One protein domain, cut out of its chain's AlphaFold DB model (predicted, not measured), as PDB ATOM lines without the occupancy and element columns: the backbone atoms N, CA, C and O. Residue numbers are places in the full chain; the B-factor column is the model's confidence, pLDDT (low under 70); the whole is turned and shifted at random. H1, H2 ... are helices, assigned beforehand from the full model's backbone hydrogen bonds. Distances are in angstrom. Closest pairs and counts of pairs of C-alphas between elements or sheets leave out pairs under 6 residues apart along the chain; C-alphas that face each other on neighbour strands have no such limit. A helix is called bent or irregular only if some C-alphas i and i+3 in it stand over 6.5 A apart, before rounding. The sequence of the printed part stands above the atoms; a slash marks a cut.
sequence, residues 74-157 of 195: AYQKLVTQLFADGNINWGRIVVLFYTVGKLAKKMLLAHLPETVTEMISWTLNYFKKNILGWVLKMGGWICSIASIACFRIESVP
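AT A GLANCE: This is residues 74 to 157 of the 195 residues of the protein "apoptosis regulator BAX-like" of Clupea harengus (UniProt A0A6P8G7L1). Two long helices, H2 and H3, lie side by side as a helical hairpin, and the short helix H1 runs nearly parallel beside them, so that the centres of the three make a triangle. The fourth helix, H4, is set crosswise at the end where H2 begins and H3 ends, and a tail of residues 150 to 157 turns back from it past the first turns of H2. The printed part has 84 residues with four named helices in the order H1, H2, H3, H4 and no named strand; the helices hold 63 of these residues, and the class is all helix. The whole is compact, with a radius of gyration of the C-alphas of 13.6 A, and the C-alphas span 38 by 26 by 23 A along their three main axes.

HOW THE PARTS SIT: The printed part begins with H1, residues 74 to 82, which touches no helix. H1 is close to but not clearly touching H2, residues 90 to 109; the closest C-alphas, those of Val 79 and Leu 96, are 7.3 A apart. H1 and H2 run opposite ways at a shallow tilt of 14 degrees. H1 is also close to but not clearly touching H3, residues 113 to 137, where the closest C-alphas are those of Gln 76 and Trp 122 at 7.8 A; these two run the same way at a shallow tilt of 16 degrees. H2 and H3 touch and form a helical hairpin, running opposite ways at a shallow tilt of 10 degrees. They touch with residues 100 to 108 of H2 and residues 113 to 120 of H3 alone, and the closest C-alphas, those of Ala 104 and Val 116, are 5.3 A apart. Farther along, H3 has a kink of 49 degrees near residue 130. H3 is irregular, but only just: C-alphas 130 and 133 are 6.9 A apart. H4, residues 141 to 149, touches H2, of which residues 90 to 91 alone take part; the C-alphas of Trp 90 and Ser 144 are the closest, at 6.2 A. H4 is about perpendicular to H2, at 88 degrees. H4 is close to but not clearly touching H3, with the closest C-alphas, Val 135 and Trp 141, 6.9 A apart and the lines about perpendicular at 84 degrees. H1 and H4 are apart. In H1 and H2 every pair of O i and N i+4 is within hydrogen-bond range; in H3 it is 18 of 21, and in H4 it is 2 of 5, beside 4 of 6 pairs of O i and N i+3.

IN THESE COORDINATES: H1 begins at C-alpha 74, at (-37.334, 39.244, -2.030), and ends at C-alpha 82. H2 measures 28.7 A from C-alpha 90, at (-43.503, 44.242, 19.726), to C-alpha 109. H3, the longest helix with 25 residues, measures 34.4 A from C-alpha 113 to C-alpha 137. H4 ends at C-alpha 149, at (-52.576, 43.858, 24.388); it is neither bent nor irregular, but only just: C-alphas 143 and 146 are 6.3 A apart.

THE WHOLE: The two C-alphas farthest apart, those of His 111 and Lys 137, are 39.1 A from each other, while the first and last printed C-alphas, Ala 74 and Pro 157, are 19.1 A apart. The printed part has no cut. The links from H2 to H3 and from H3 to H4 are tight, the link from H1 to H2 is short, and no link is long. The mean pLDDT of the printed part is 77.6; this predicted model is under 70 at residue 74 and at residues 142 to 157.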
ATOM      1  N   ALA A  74     -36.536  38.045  -2.272       67.88
ATOM      2  CA  ALA A  74     -37.334  39.244  -2.030       67.88
ATOM      3  C   ALA A  74     -37.948  39.231  -0.623       67.88
ATOM      4  O   ALA A  74     -38.042  40.281   0.010       67.88
ATOM      5  N   TYR A  75     -38.273  38.052  -0.082       72.06
ATOM      6  CA  TYR A  75     -38.789  37.913   1.284       72.06
ATOM      7  C   TYR A  75     -37.764  38.399   2.310       72.06
ATOM      8  O   TYR A  75     -38.079  39.194   3.195       72.06
ATOM      9  N   GLN A  76     -36.512  37.978   2.139       76.81
ATOM     10  CA  GLN A  76     -35.404  38.374   3.005       76.81
ATOM     11  C   GLN A  76     -35.203  39.896   2.988       76.81
ATOM     12  O   GLN A  76     -35.022  40.523   4.037       76.81
ATOM     13  N   LYS A  77     -35.301  40.516   1.803       70.31
ATOM     14  CA  LYS A  77     -35.243  41.976   1.647       70.31
ATOM     15  C   LYS A  77     -36.411  42.673   2.343       70.31
ATOM     16  O   LYS A  77     -36.169  43.644   3.050       70.31
ATOM     17  N   LEU A  78     -37.636  42.162   2.212       70.75
ATOM     18  CA  LEU A  78     -38.815  42.726   2.879       70.75
ATOM     19  C   LEU A  78     -38.688  42.682   4.406       70.75
ATOM     20  O   LEU A  78     -38.924  43.690   5.071       70.75
ATOM     21  N   VAL A  79     -38.269  41.546   4.969       72.56
ATOM     22  CA  VAL A  79     -38.042  41.422   6.419       72.56
ATOM     23  C   VAL A  79     -36.926  42.357   6.879       72.56
ATOM     24  O   VAL A  79     -37.052  42.998   7.918       72.56
ATOM     25  N   THR A  80     -35.860  42.488   6.089       73.38
ATOM     26  CA  THR A  80     -34.765  43.415   6.400       73.38
ATOM     27  C   THR A  80     -35.240  44.868   6.364       73.38
ATOM     28  O   THR A  80     -34.902  45.638   7.256       73.38
ATOM     29  N   GLN A  81     -36.070  45.240   5.383       70.06
ATOM     30  CA  GLN A  81     -36.658  46.578   5.276       70.06
ATOM     31  C   GLN A  81     -37.612  46.903   6.431       70.06
ATOM     32  O   GLN A  81     -37.632  48.043   6.886       70.06
ATOM     33  N   LEU A  82     -38.343  45.914   6.958       72.94
ATOM     34  CA  LEU A  82     -39.269  46.096   8.085       72.94
ATOM     35  C   LEU A  82     -38.583  46.629   9.360       72.94
ATOM     36  O   LEU A  82     -39.227  47.288  10.180       72.94
ATOM     37  N   PHE A  83     -37.288  46.352   9.524       75.31
ATOM     38  CA  PHE A  83     -36.477  46.799  10.661       75.31
ATOM     39  C   PHE A  83     -35.267  47.650  10.240       75.31
ATOM     40  O   PHE A  83     -34.382  47.902  11.056       75.31
ATOM     41  N   ALA A  84     -35.212  48.104   8.983       72.62
ATOM     42  CA  ALA A  84     -34.076  48.866   8.457       72.62
ATOM     43  C   ALA A  84     -33.928  50.252   9.105       72.62
ATOM     44  O   ALA A  84     -32.828  50.791   9.156       72.62
ATOM     45  N   ASP A  85     -35.019  50.808   9.634       74.62
ATOM     46  CA  ASP A  85     -35.029  52.057  10.402       74.62
ATOM     47  C   ASP A  85     -34.516  51.885  11.847       74.62
ATOM     48  O   ASP A  85     -34.494  52.847  12.613       74.62
ATOM     49  N   GLY A  86     -34.131  50.665  12.244       75.62
ATOM     50  CA  GLY A  86     -33.648  50.340  13.588       75.62
ATOM     51  C   GLY A  86     -34.731  50.375  14.671       75.62
ATOM     52  O   GLY A  86     -34.436  50.121  15.841       75.62
ATOM     53  N   ASN A  87     -35.988  50.661  14.314       80.81
ATOM     54  CA  ASN A  87     -37.071  50.821  15.274       80.81
ATOM     55  C   ASN A  87     -37.792  49.492  15.530       80.81
ATOM     56  O   ASN A  87     -38.833  49.179  14.946       80.81
ATOM     57  N   ILE A  88     -37.226  48.694  16.429       84.12
ATOM     58  CA  ILE A  88     -37.812  47.421  16.850       84.12
ATOM     59  C   ILE A  88     -38.913  47.682  17.885       84.12
ATOM     60  O   ILE A  88     -38.695  48.363  18.885       84.12
ATOM     61  N   ASN A  89     -40.099  47.112  17.656       83.69
ATOM     62  CA  ASN A  89     -41.197  47.095  18.619       83.69
ATOM     63  C   ASN A  89     -41.980  45.777  18.549       83.69
ATOM     64  O   ASN A  89     -41.929  45.055  17.548       83.69
ATOM     65  N   TRP A  90     -42.735  45.482  19.608       81.44
ATOM     66  CA  TRP A  90     -43.503  44.242  19.726       81.44
ATOM     67  C   TRP A  90     -44.542  44.059  18.611       81.44
ATOM     68  O   TRP A  90     -44.706  42.945  18.125       81.44
ATOM     69  N   GLY A  91     -45.169  45.140  18.138       78.56
ATOM     70  CA  GLY A  91     -46.124  45.091  17.026       78.56
ATOM     71  C   GLY A  91     -45.488  44.619  15.716       78.56
ATOM     72  O   GLY A  91     -46.003  43.715  15.062       78.56
ATOM     73  N   ARG A  92     -44.312  45.152  15.358       81.56
ATOM     74  CA  ARG A  92     -43.552  44.714  14.173       81.56
ATOM     75  C   ARG A  92     -43.083  43.264  14.287       81.56
ATOM     76  O   ARG A  92     -43.099  42.545  13.292       81.56
ATOM     77  N   ILE A  93     -42.713  42.818  15.489       84.88
ATOM     78  CA  ILE A  93     -42.352  41.418  15.755       84.88
ATOM     79  C   ILE A  93     -43.567  40.494  15.552       84.88
ATOM     80  O   ILE A  93     -43.447  39.459  14.900       84.88
ATOM     81  N   VAL A  94     -44.747  40.880  16.045       82.50
ATOM     82  CA  VAL A  94     -45.997  40.126  15.834       82.50
ATOM     83  C   VAL A  94     -46.354  40.046  14.347       82.50
ATOM     84  O   VAL A  94     -46.663  38.966  13.845       82.50
ATOM     85  N   VAL A  95     -46.248  41.159  13.614       81.00
ATOM     86  CA  VAL A  95     -46.509  41.215  12.164       81.00
ATOM     87  C   VAL A  95     -45.539  40.339  11.382       81.00
ATOM     88  O   VAL A  95     -45.960  39.647  10.452       81.00
ATOM     89  N   LEU A  96     -44.258  40.334  11.764       83.75
ATOM     90  CA  LEU A  96     -43.259  39.447  11.181       83.75
ATOM     91  C   LEU A  96     -43.707  37.988  11.318       83.75
ATOM     92  O   LEU A  96     -43.825  37.296  10.309       83.75
ATOM     93  N   PHE A  97     -44.011  37.530  12.537       84.25
ATOM     94  CA  PHE A  97     -44.411  36.139  12.764       84.25
ATOM     95  C   PHE A  97     -45.724  35.769  12.080       84.25
ATOM     96  O   PHE A  97     -45.813  34.692  11.492       84.25
ATOM     97  N   TYR A  98     -46.717  36.659  12.096       83.56
ATOM     98  CA  TYR A  98     -47.969  36.446  11.374       83.56
ATOM     99  C   TYR A  98     -47.726  36.270   9.869       83.56
ATOM    100  O   TYR A  98     -48.227  35.324   9.257       83.56
ATOM    101  N   THR A  99     -46.894  37.136   9.285       81.31
ATOM    102  CA  THR A  99     -46.533  37.085   7.864       81.31
ATOM    103  C   THR A  99     -45.825  35.780   7.517       81.31
ATOM    104  O   THR A  99     -46.227  35.098   6.575       81.31
ATOM    105  N   VAL A 100     -44.822  35.387   8.310       85.25
ATOM    106  CA  VAL A 100     -44.089  34.123   8.125       85.25
ATOM    107  C   VAL A 100     -45.039  32.934   8.214       85.25
ATOM    108  O   VAL A 100     -45.030  32.080   7.335       85.25
ATOM    109  N   GLY A 101     -45.888  32.886   9.244       85.44
ATOM    110  CA  GLY A 101     -46.815  31.778   9.463       85.44
ATOM    111  C   GLY A 101     -47.834  31.636   8.333       85.44
ATOM    112  O   GLY A 101     -48.090  30.529   7.854       85.44
ATOM    113  N   LYS A 102     -48.379  32.757   7.843       83.88
ATOM    114  CA  LYS A 102     -49.328  32.751   6.726       83.88
ATOM    115  C   LYS A 102     -48.663  32.336   5.409       83.88
ATOM    116  O   LYS A 102     -49.255  31.559   4.657       83.88
ATOM    117  N   LEU A 103     -47.440  32.802   5.144       82.88
ATOM    118  CA  LEU A 103     -46.656  32.380   3.981       82.88
ATOM    119  C   LEU A 103     -46.312  30.892   4.052       82.88
ATOM    120  O   LEU A 103     -46.591  30.169   3.099       82.88
ATOM    121  N   ALA A 104     -45.810  30.415   5.193       86.69
ATOM    122  CA  ALA A 104     -45.489  29.009   5.413       86.69
ATOM    123  C   ALA A 104     -46.700  28.108   5.143       86.69
ATOM    124  O   ALA A 104     -46.601  27.157   4.372       86.69
ATOM    125  N   LYS A 105     -47.878  28.456   5.682       87.12
ATOM    126  CA  LYS A 105     -49.122  27.721   5.412       87.12
ATOM    127  C   LYS A 105     -49.433  27.646   3.912       87.12
ATOM    128  O   LYS A 105     -49.793  26.580   3.426       87.12
ATOM    129  N   LYS A 106     -49.307  28.754   3.176       83.56
ATOM    130  CA  LYS A 106     -49.583  28.780   1.729       83.56
ATOM    131  C   LYS A 106     -48.588  27.938   0.929       83.56
ATOM    132  O   LYS A 106     -49.015  27.220   0.034       83.56
ATOM    133  N   MET A 107     -47.302  27.989   1.267       84.31
ATOM    134  CA  MET A 107     -46.268  27.195   0.590       84.31
ATOM    135  C   MET A 107     -46.406  25.697   0.892       84.31
ATOM    136  O   MET A 107     -46.248  24.876  -0.007       84.31
ATOM    137  N   LEU A 108     -46.790  25.334   2.121       85.69
ATOM    138  CA  LEU A 108     -47.112  23.948   2.475       85.69
ATOM    139  C   LEU A 108     -48.303  23.417   1.670       85.69
ATOM    140  O   LEU A 108     -48.230  22.317   1.132       85.69
ATOM    141  N   LEU A 109     -49.375  24.208   1.547       87.81
ATOM    142  CA  LEU A 109     -50.543  23.845   0.732       87.81
ATOM    143  C   LEU A 109     -50.217  23.733  -0.764       87.81
ATOM    144  O   LEU A 109     -50.912  23.023  -1.481       87.81
ATOM    145  N   ALA A 110     -49.167  24.410  -1.227       86.75
ATOM    146  CA  ALA A 110     -48.662  24.315  -2.593       86.75
ATOM    147  C   ALA A 110     -47.597  23.214  -2.782       86.75
ATOM    148  O   ALA A 110     -46.960  23.167  -3.829       86.75
ATOM    149  N   HIS A 111     -47.393  22.340  -1.789       87.62
ATOM    150  CA  HIS A 111     -46.401  21.259  -1.813       87.62
ATOM    151  C   HIS A 111     -44.938  21.727  -1.967       87.62
ATOM    152  O   HIS A 111     -44.123  21.030  -2.564       87.62
ATOM    153  N   LEU A 112     -44.581  22.870  -1.364       84.31
ATOM    154  CA  LEU A 112     -43.212  23.414  -1.326       84.31
ATOM    155  C   LEU A 112     -42.609  23.403   0.102       84.31
ATOM    156  O   LEU A 112     -42.363  24.465   0.682       84.31
ATOM    157  N   PRO A 113     -42.376  22.231   0.724       82.62
ATOM    158  CA  PRO A 113     -41.893  22.139   2.107       82.62
ATOM    159  C   PRO A 113     -40.434  22.594   2.291       82.62
ATOM    160  O   PRO A 113     -40.067  23.086   3.361       82.62
ATOM    161  N   GLU A 114     -39.602  22.471   1.257       86.19
ATOM    162  CA  GLU A 114     -38.202  22.912   1.289       86.19
ATOM    163  C   GLU A 114     -38.110  24.440   1.415       86.19
ATOM    164  O   GLU A 114     -37.483  24.949   2.343       86.19
ATOM    165  N   THR A 115     -38.877  25.169   0.596       82.50
ATOM    166  CA  THR A 115     -39.031  26.632   0.675       82.50
ATOM    167  C   THR A 115     -39.488  27.103   2.056       82.50
ATOM    168  O   THR A 115     -39.027  28.125   2.561       82.50
ATOM    169  N   VAL A 116     -40.405  26.368   2.692       85.50
ATOM    170  CA  VAL A 116     -40.894  26.690   4.044       85.50
ATOM    171  C   VAL A 116     -39.765  26.567   5.061       85.50
ATOM    172  O   VAL A 116     -39.593  27.445   5.908       85.50
ATOM    173  N   THR A 117     -38.987  25.492   4.966       87.31
ATOM    174  CA  THR A 117     -37.875  25.214   5.878       87.31
ATOM    175  C   THR A 117     -36.785  26.272   5.751       87.31
ATOM    176  O   THR A 117     -36.312  26.790   6.767       87.31
ATOM    177  N   GLU A 118     -36.433  26.653   4.522       87.38
ATOM    178  CA  GLU A 118     -35.462  27.715   4.254       87.38
ATOM    179  C   GLU A 118     -35.943  29.067   4.798       87.38
ATOM    180  O   GLU A 118     -35.217  29.740   5.536       87.38
ATOM    181  N   MET A 119     -37.200  29.432   4.524       85.75
ATOM    182  CA  MET A 119     -37.806  30.680   4.989       85.75
ATOM    183  C   MET A 119     -37.806  30.782   6.519       85.75
ATOM    184  O   MET A 119     -37.368  31.792   7.072       85.75
ATOM    185  N   ILE A 120     -38.267  29.739   7.215       87.19
ATOM    186  CA  ILE A 120     -38.304  29.718   8.683       87.19
ATOM    187  C   ILE A 120     -36.885  29.795   9.249       87.19
ATOM    188  O   ILE A 120     -36.628  30.590  10.156       87.19
ATOM    189  N   SER A 121     -35.953  29.013   8.700       89.25
ATOM    190  CA  SER A 121     -34.558  28.992   9.152       89.25
ATOM    191  C   SER A 121     -33.904  30.364   9.016       89.25
ATOM    192  O   SER A 121     -33.268  30.851   9.957       89.25
ATOM    193  N   TRP A 122     -34.107  31.028   7.876       89.44
ATOM    194  CA  TRP A 122     -33.588  32.368   7.644       89.44
ATOM    195  C   TRP A 122     -34.196  33.386   8.612       89.44
ATOM    196  O   TRP A 122     -33.457  34.140   9.249       89.44
ATOM    197  N   THR A 123     -35.517  33.370   8.803       86.56
ATOM    198  CA  THR A 123     -36.199  34.292   9.723       86.56
ATOM    199  C   THR A 123     -35.735  34.106  11.159       86.56
ATOM    200  O   THR A 123     -35.486  35.090  11.853       86.56
ATOM    201  N   LEU A 124     -35.558  32.864  11.612       89.00
ATOM    202  CA  LEU A 124     -35.025  32.585  12.944       89.00
ATOM    203  C   LEU A 124     -33.587  33.089  13.093       89.00
ATOM    204  O   LEU A 124     -33.234  33.639  14.137       89.00
ATOM    205  N   ASN A 125     -32.758  32.945  12.059       91.00
ATOM    206  CA  ASN A 125     -31.398  33.474  12.064       91.00
ATOM    207  C   ASN A 125     -31.388  35.010  12.109       91.00
ATOM    208  O   ASN A 125     -30.651  35.601  12.898       91.00
ATOM    209  N   TYR A 126     -32.244  35.661  11.316       87.94
ATOM    210  CA  TYR A 126     -32.416  37.113  11.335       87.94
ATOM    211  C   TYR A 126     -32.888  37.599  12.709       87.94
ATOM    212  O   TYR A 126     -32.321  38.542  13.262       87.94
ATOM    213  N   PHE A 127     -33.880  36.920  13.290       88.75
ATOM    214  CA  PHE A 127     -34.402  37.221  14.618       88.75
ATOM    215  C   PHE A 127     -33.303  37.134  15.681       88.75
ATOM    216  O   PHE A 127     -33.116  38.075  16.452       88.75
ATOM    217  N   LYS A 128     -32.529  36.041  15.690       88.56
ATOM    218  CA  LYS A 128     -31.415  35.846  16.630       88.56
ATOM    219  C   LYS A 128     -30.359  36.945  16.516       88.56
ATOM    220  O   LYS A 128     -29.875  37.417  17.538       88.56
ATOM    221  N   LYS A 129     -30.012  37.352  15.292       91.31
ATOM    222  CA  LYS A 129     -28.949  38.335  15.042       91.31
ATOM    223  C   LYS A 129     -29.374  39.775  15.323       91.31
ATOM    224  O   LYS A 129     -28.581  40.531  15.869       91.31
ATOM    225  N   ASN A 130     -30.599  40.150  14.958       87.06
ATOM    226  CA  ASN A 130     -31.003  41.560  14.900       87.06
ATOM    227  C   ASN A 130     -32.064  41.948  15.939       87.06
ATOM    228  O   ASN A 130     -32.130  43.105  16.336       87.06
ATOM    229  N   ILE A 131     -32.899  41.004  16.390       89.38
ATOM    230  CA  ILE A 131     -34.084  41.305  17.217       89.38
ATOM    231  C   ILE A 131     -33.920  40.801  18.653       89.38
ATOM    232  O   ILE A 131     -34.341  41.466  19.600       89.38
ATOM    233  N   LEU A 132     -33.271  39.650  18.840       86.50
ATOM    234  CA  LEU A 132     -33.150  38.994  20.143       86.50
ATOM    235  C   LEU A 132     -32.500  39.894  21.205       86.50
ATOM    236  O   LEU A 132     -32.979  39.938  22.336       86.50
ATOM    237  N   GLY A 133     -31.466  40.660  20.846       90.50
ATOM    238  CA  GLY A 133     -30.824  41.597  21.774       90.50
ATOM    239  C   GLY A 133     -31.782  42.669  22.305       90.50
ATOM    240  O   GLY A 133     -31.781  42.972  23.499       90.50
ATOM    241  N   TRP A 134     -32.661  43.196  21.448       90.81
ATOM    242  CA  TRP A 134     -33.695  44.149  21.856       90.81
ATOM    243  C   TRP A 134     -34.744  43.494  22.759       90.81
ATOM    244  O   TRP A 134     -35.114  44.064  23.783       90.81
ATOM    245  N   VAL A 135     -35.170  42.270  22.430       84.75
ATOM    246  CA  VAL A 135     -36.129  41.504  23.244       84.75
ATOM    247  C   VAL A 135     -35.603  41.292  24.660       84.75
ATOM    248  O   VAL A 135     -36.330  41.521  25.626       84.75
ATOM    249  N   LEU A 136     -34.333  40.908  24.797       84.94
ATOM    250  CA  LEU A 136     -33.693  40.743  26.102       84.94
ATOM    251  C   LEU A 136     -33.616  42.075  26.863       84.94
ATOM    252  O   LEU A 136     -33.934  42.115  28.050       84.94
ATOM    253  N   LYS A 137     -33.285  43.177  26.177       88.00
ATOM    254  CA  LYS A 137     -33.257  44.526  26.767       88.00
ATOM    255  C   LYS A 137     -34.625  44.980  27.290       88.00
ATOM    256  O   LYS A 137     -34.683  45.701  28.280       88.00
ATOM    257  N   MET A 138     -35.715  44.550  26.658       80.31
ATOM    258  CA  MET A 138     -37.086  44.873  27.075       80.31
ATOM    259  C   MET A 138     -37.626  43.963  28.194       80.31
ATOM    260  O   MET A 138     -38.818  44.003  28.493       80.31
ATOM    261  N   GLY A 139     -36.777  43.145  28.827       80.62
ATOM    262  CA  GLY A 139     -37.185  42.226  29.897       80.62
ATOM    263  C   GLY A 139     -37.796  40.918  29.387       80.62
ATOM    264  O   GLY A 139     -38.451  40.199  30.138       80.62
ATOM    265  N   GLY A 140     -37.580  40.590  28.111       75.69
ATOM    266  CA  GLY A 140     -38.059  39.359  27.494       75.69
ATOM    267  C   GLY A 140     -39.537  39.393  27.098       75.69
ATOM    268  O   GLY A 140     -40.206  40.425  27.098       75.69
ATOM    269  N   TRP A 141     -40.058  38.225  26.721       74.69
ATOM    270  CA  TRP A 141     -41.396  38.087  26.137       74.69
ATOM    271  C   TRP A 141     -42.541  38.379  27.104       74.69
ATOM    272  O   TRP A 141     -43.618  38.762  26.661       74.69
ATOM    273  N   ILE A 142     -42.334  38.247  28.414       67.06
ATOM    274  CA  ILE A 142     -43.394  38.504  29.400       67.06
ATOM    275  C   ILE A 142     -43.810  39.986  29.359       67.06
ATOM    276  O   ILE A 142     -44.998  40.292  29.408       67.06
ATOM    277  N   CYS A 143     -42.861  40.902  29.138       68.94
ATOM    278  CA  CYS A 143     -43.135  42.333  28.980       68.94
ATOM    279  C   CYS A 143     -43.877  42.668  27.676       68.94
ATOM    280  O   CYS A 143     -44.548  43.695  27.593       68.94
ATOM    281  N   SER A 144     -43.789  41.798  26.662       67.06
ATOM    282  CA  SER A 144     -44.480  42.002  25.385       67.06
ATOM    283  C   SER A 144     -45.993  41.965  25.533       67.06
ATOM    284  O   SER A 144     -46.685  42.667  24.809       67.06
ATOM    285  N   ILE A 145     -46.506  41.209  26.504       65.00
ATOM    286  CA  ILE A 145     -47.934  40.946  26.685       65.00
ATOM    287  C   ILE A 145     -48.726  42.243  26.839       65.00
ATOM    288  O   ILE A 145     -49.726  42.429  26.156       65.00
ATOM    289  N   ALA A 146     -48.258  43.164  27.686       64.06
ATOM    290  CA  ALA A 146     -48.934  44.438  27.911       64.06
ATOM    291  C   ALA A 146     -48.890  45.341  26.667       64.06
ATOM    292  O   ALA A 146     -49.878  45.984  26.322       64.06
ATOM    293  N   SER A 147     -47.760  45.366  25.955       62.31
ATOM    294  CA  SER A 147     -47.609  46.155  24.725       62.31
ATOM    295  C   SER A 147     -48.409  45.586  23.553       62.31
ATOM    296  O   SER A 147     -48.945  46.341  22.748       62.31
ATOM    297  N   ILE A 148     -48.490  44.260  23.460       61.06
ATOM    298  CA  ILE A 148     -49.253  43.525  22.455       61.06
ATOM    299  C   ILE A 148     -50.748  43.647  22.760       61.06
ATOM    300  O   ILE A 148     -51.522  43.866  21.846       61.06
ATOM    301  N   ALA A 149     -51.174  43.632  24.024       58.91
ATOM    302  CA  ALA A 149     -52.576  43.858  24.388       58.91
ATOM    303  C   ALA A 149     -53.126  45.210  23.907       58.91
ATOM    304  O   ALA A 149     -54.296  45.312  23.546       58.91
ATOM    305  N   CYS A 150     -52.276  46.238  23.864       55.12
ATOM    306  CA  CYS A 150     -52.622  47.556  23.331       55.12
ATOM    307  C   CYS A 150     -52.450  47.672  21.805       55.12
ATOM    308  O   CYS A 150     -52.755  48.717  21.229       55.12
ATOM    309  N   PHE A 151     -51.938  46.639  21.138       54.16
ATOM    310  CA  PHE A 151     -51.677  46.661  19.706       54.16
ATOM    311  C   PHE A 151     -52.978  46.502  18.908       54.16
ATOM    312  O   PHE A 151     -53.652  45.481  18.984       54.16
ATOM    313  N   ARG A 152     -53.299  47.505  18.083       56.62
ATOM    314  CA  ARG A 152     -54.295  47.411  17.002       56.62
ATOM    315  C   ARG A 152     -53.573  47.288  15.669       56.62
ATOM    316  O   ARG A 152     -52.626  48.030  15.442       56.62
ATOM    317  N   ILE A 153     -54.021  46.435  14.752       45.91
ATOM    318  CA  ILE A 153     -53.339  46.256  13.451       45.91
ATOM    319  C   ILE A 153     -53.389  47.498  12.559       45.91
ATOM    320  O   ILE A 153     -52.486  47.702  11.755       45.91
ATOM    321  N   GLU A 154     -54.338  48.403  12.791       44.25
ATOM    322  CA  GLU A 154     -54.337  49.749  12.200       44.25
ATOM    323  C   GLU A 154     -53.049  50.545  12.508       44.25
ATOM    324  O   GLU A 154     -52.720  51.486  11.793       44.25
ATOM    325  N   SER A 155     -52.276  50.142  13.525       42.31
ATOM    326  CA  SER A 155     -50.954  50.693  13.854       42.31
ATOM    327  C   SER A 155     -49.798  50.131  13.011       42.31
ATOM    328  O   SER A 155     -48.646  50.508  13.237       42.31
ATOM    329  N   VAL A 156     -50.070  49.244  12.043       40.12
ATOM    330  CA  VAL A 156     -49.062  48.651  11.153       40.12
ATOM    331  C   VAL A 156     -49.168  49.271   9.757       40.12
ATOM    332  O   VAL A 156     -50.029  48.880   8.967       40.12
ATOM    333  N   PRO A 157     -48.259  50.195   9.395       41.88
ATOM    334  CA  PRO A 157     -48.371  50.979   8.163       41.88
ATOM    335  C   PRO A 157     -48.220  50.164   6.871       41.88
ATOM    336  O   PRO A 157     -48.567  50.641   5.800       41.88
TER     337      PRO A 157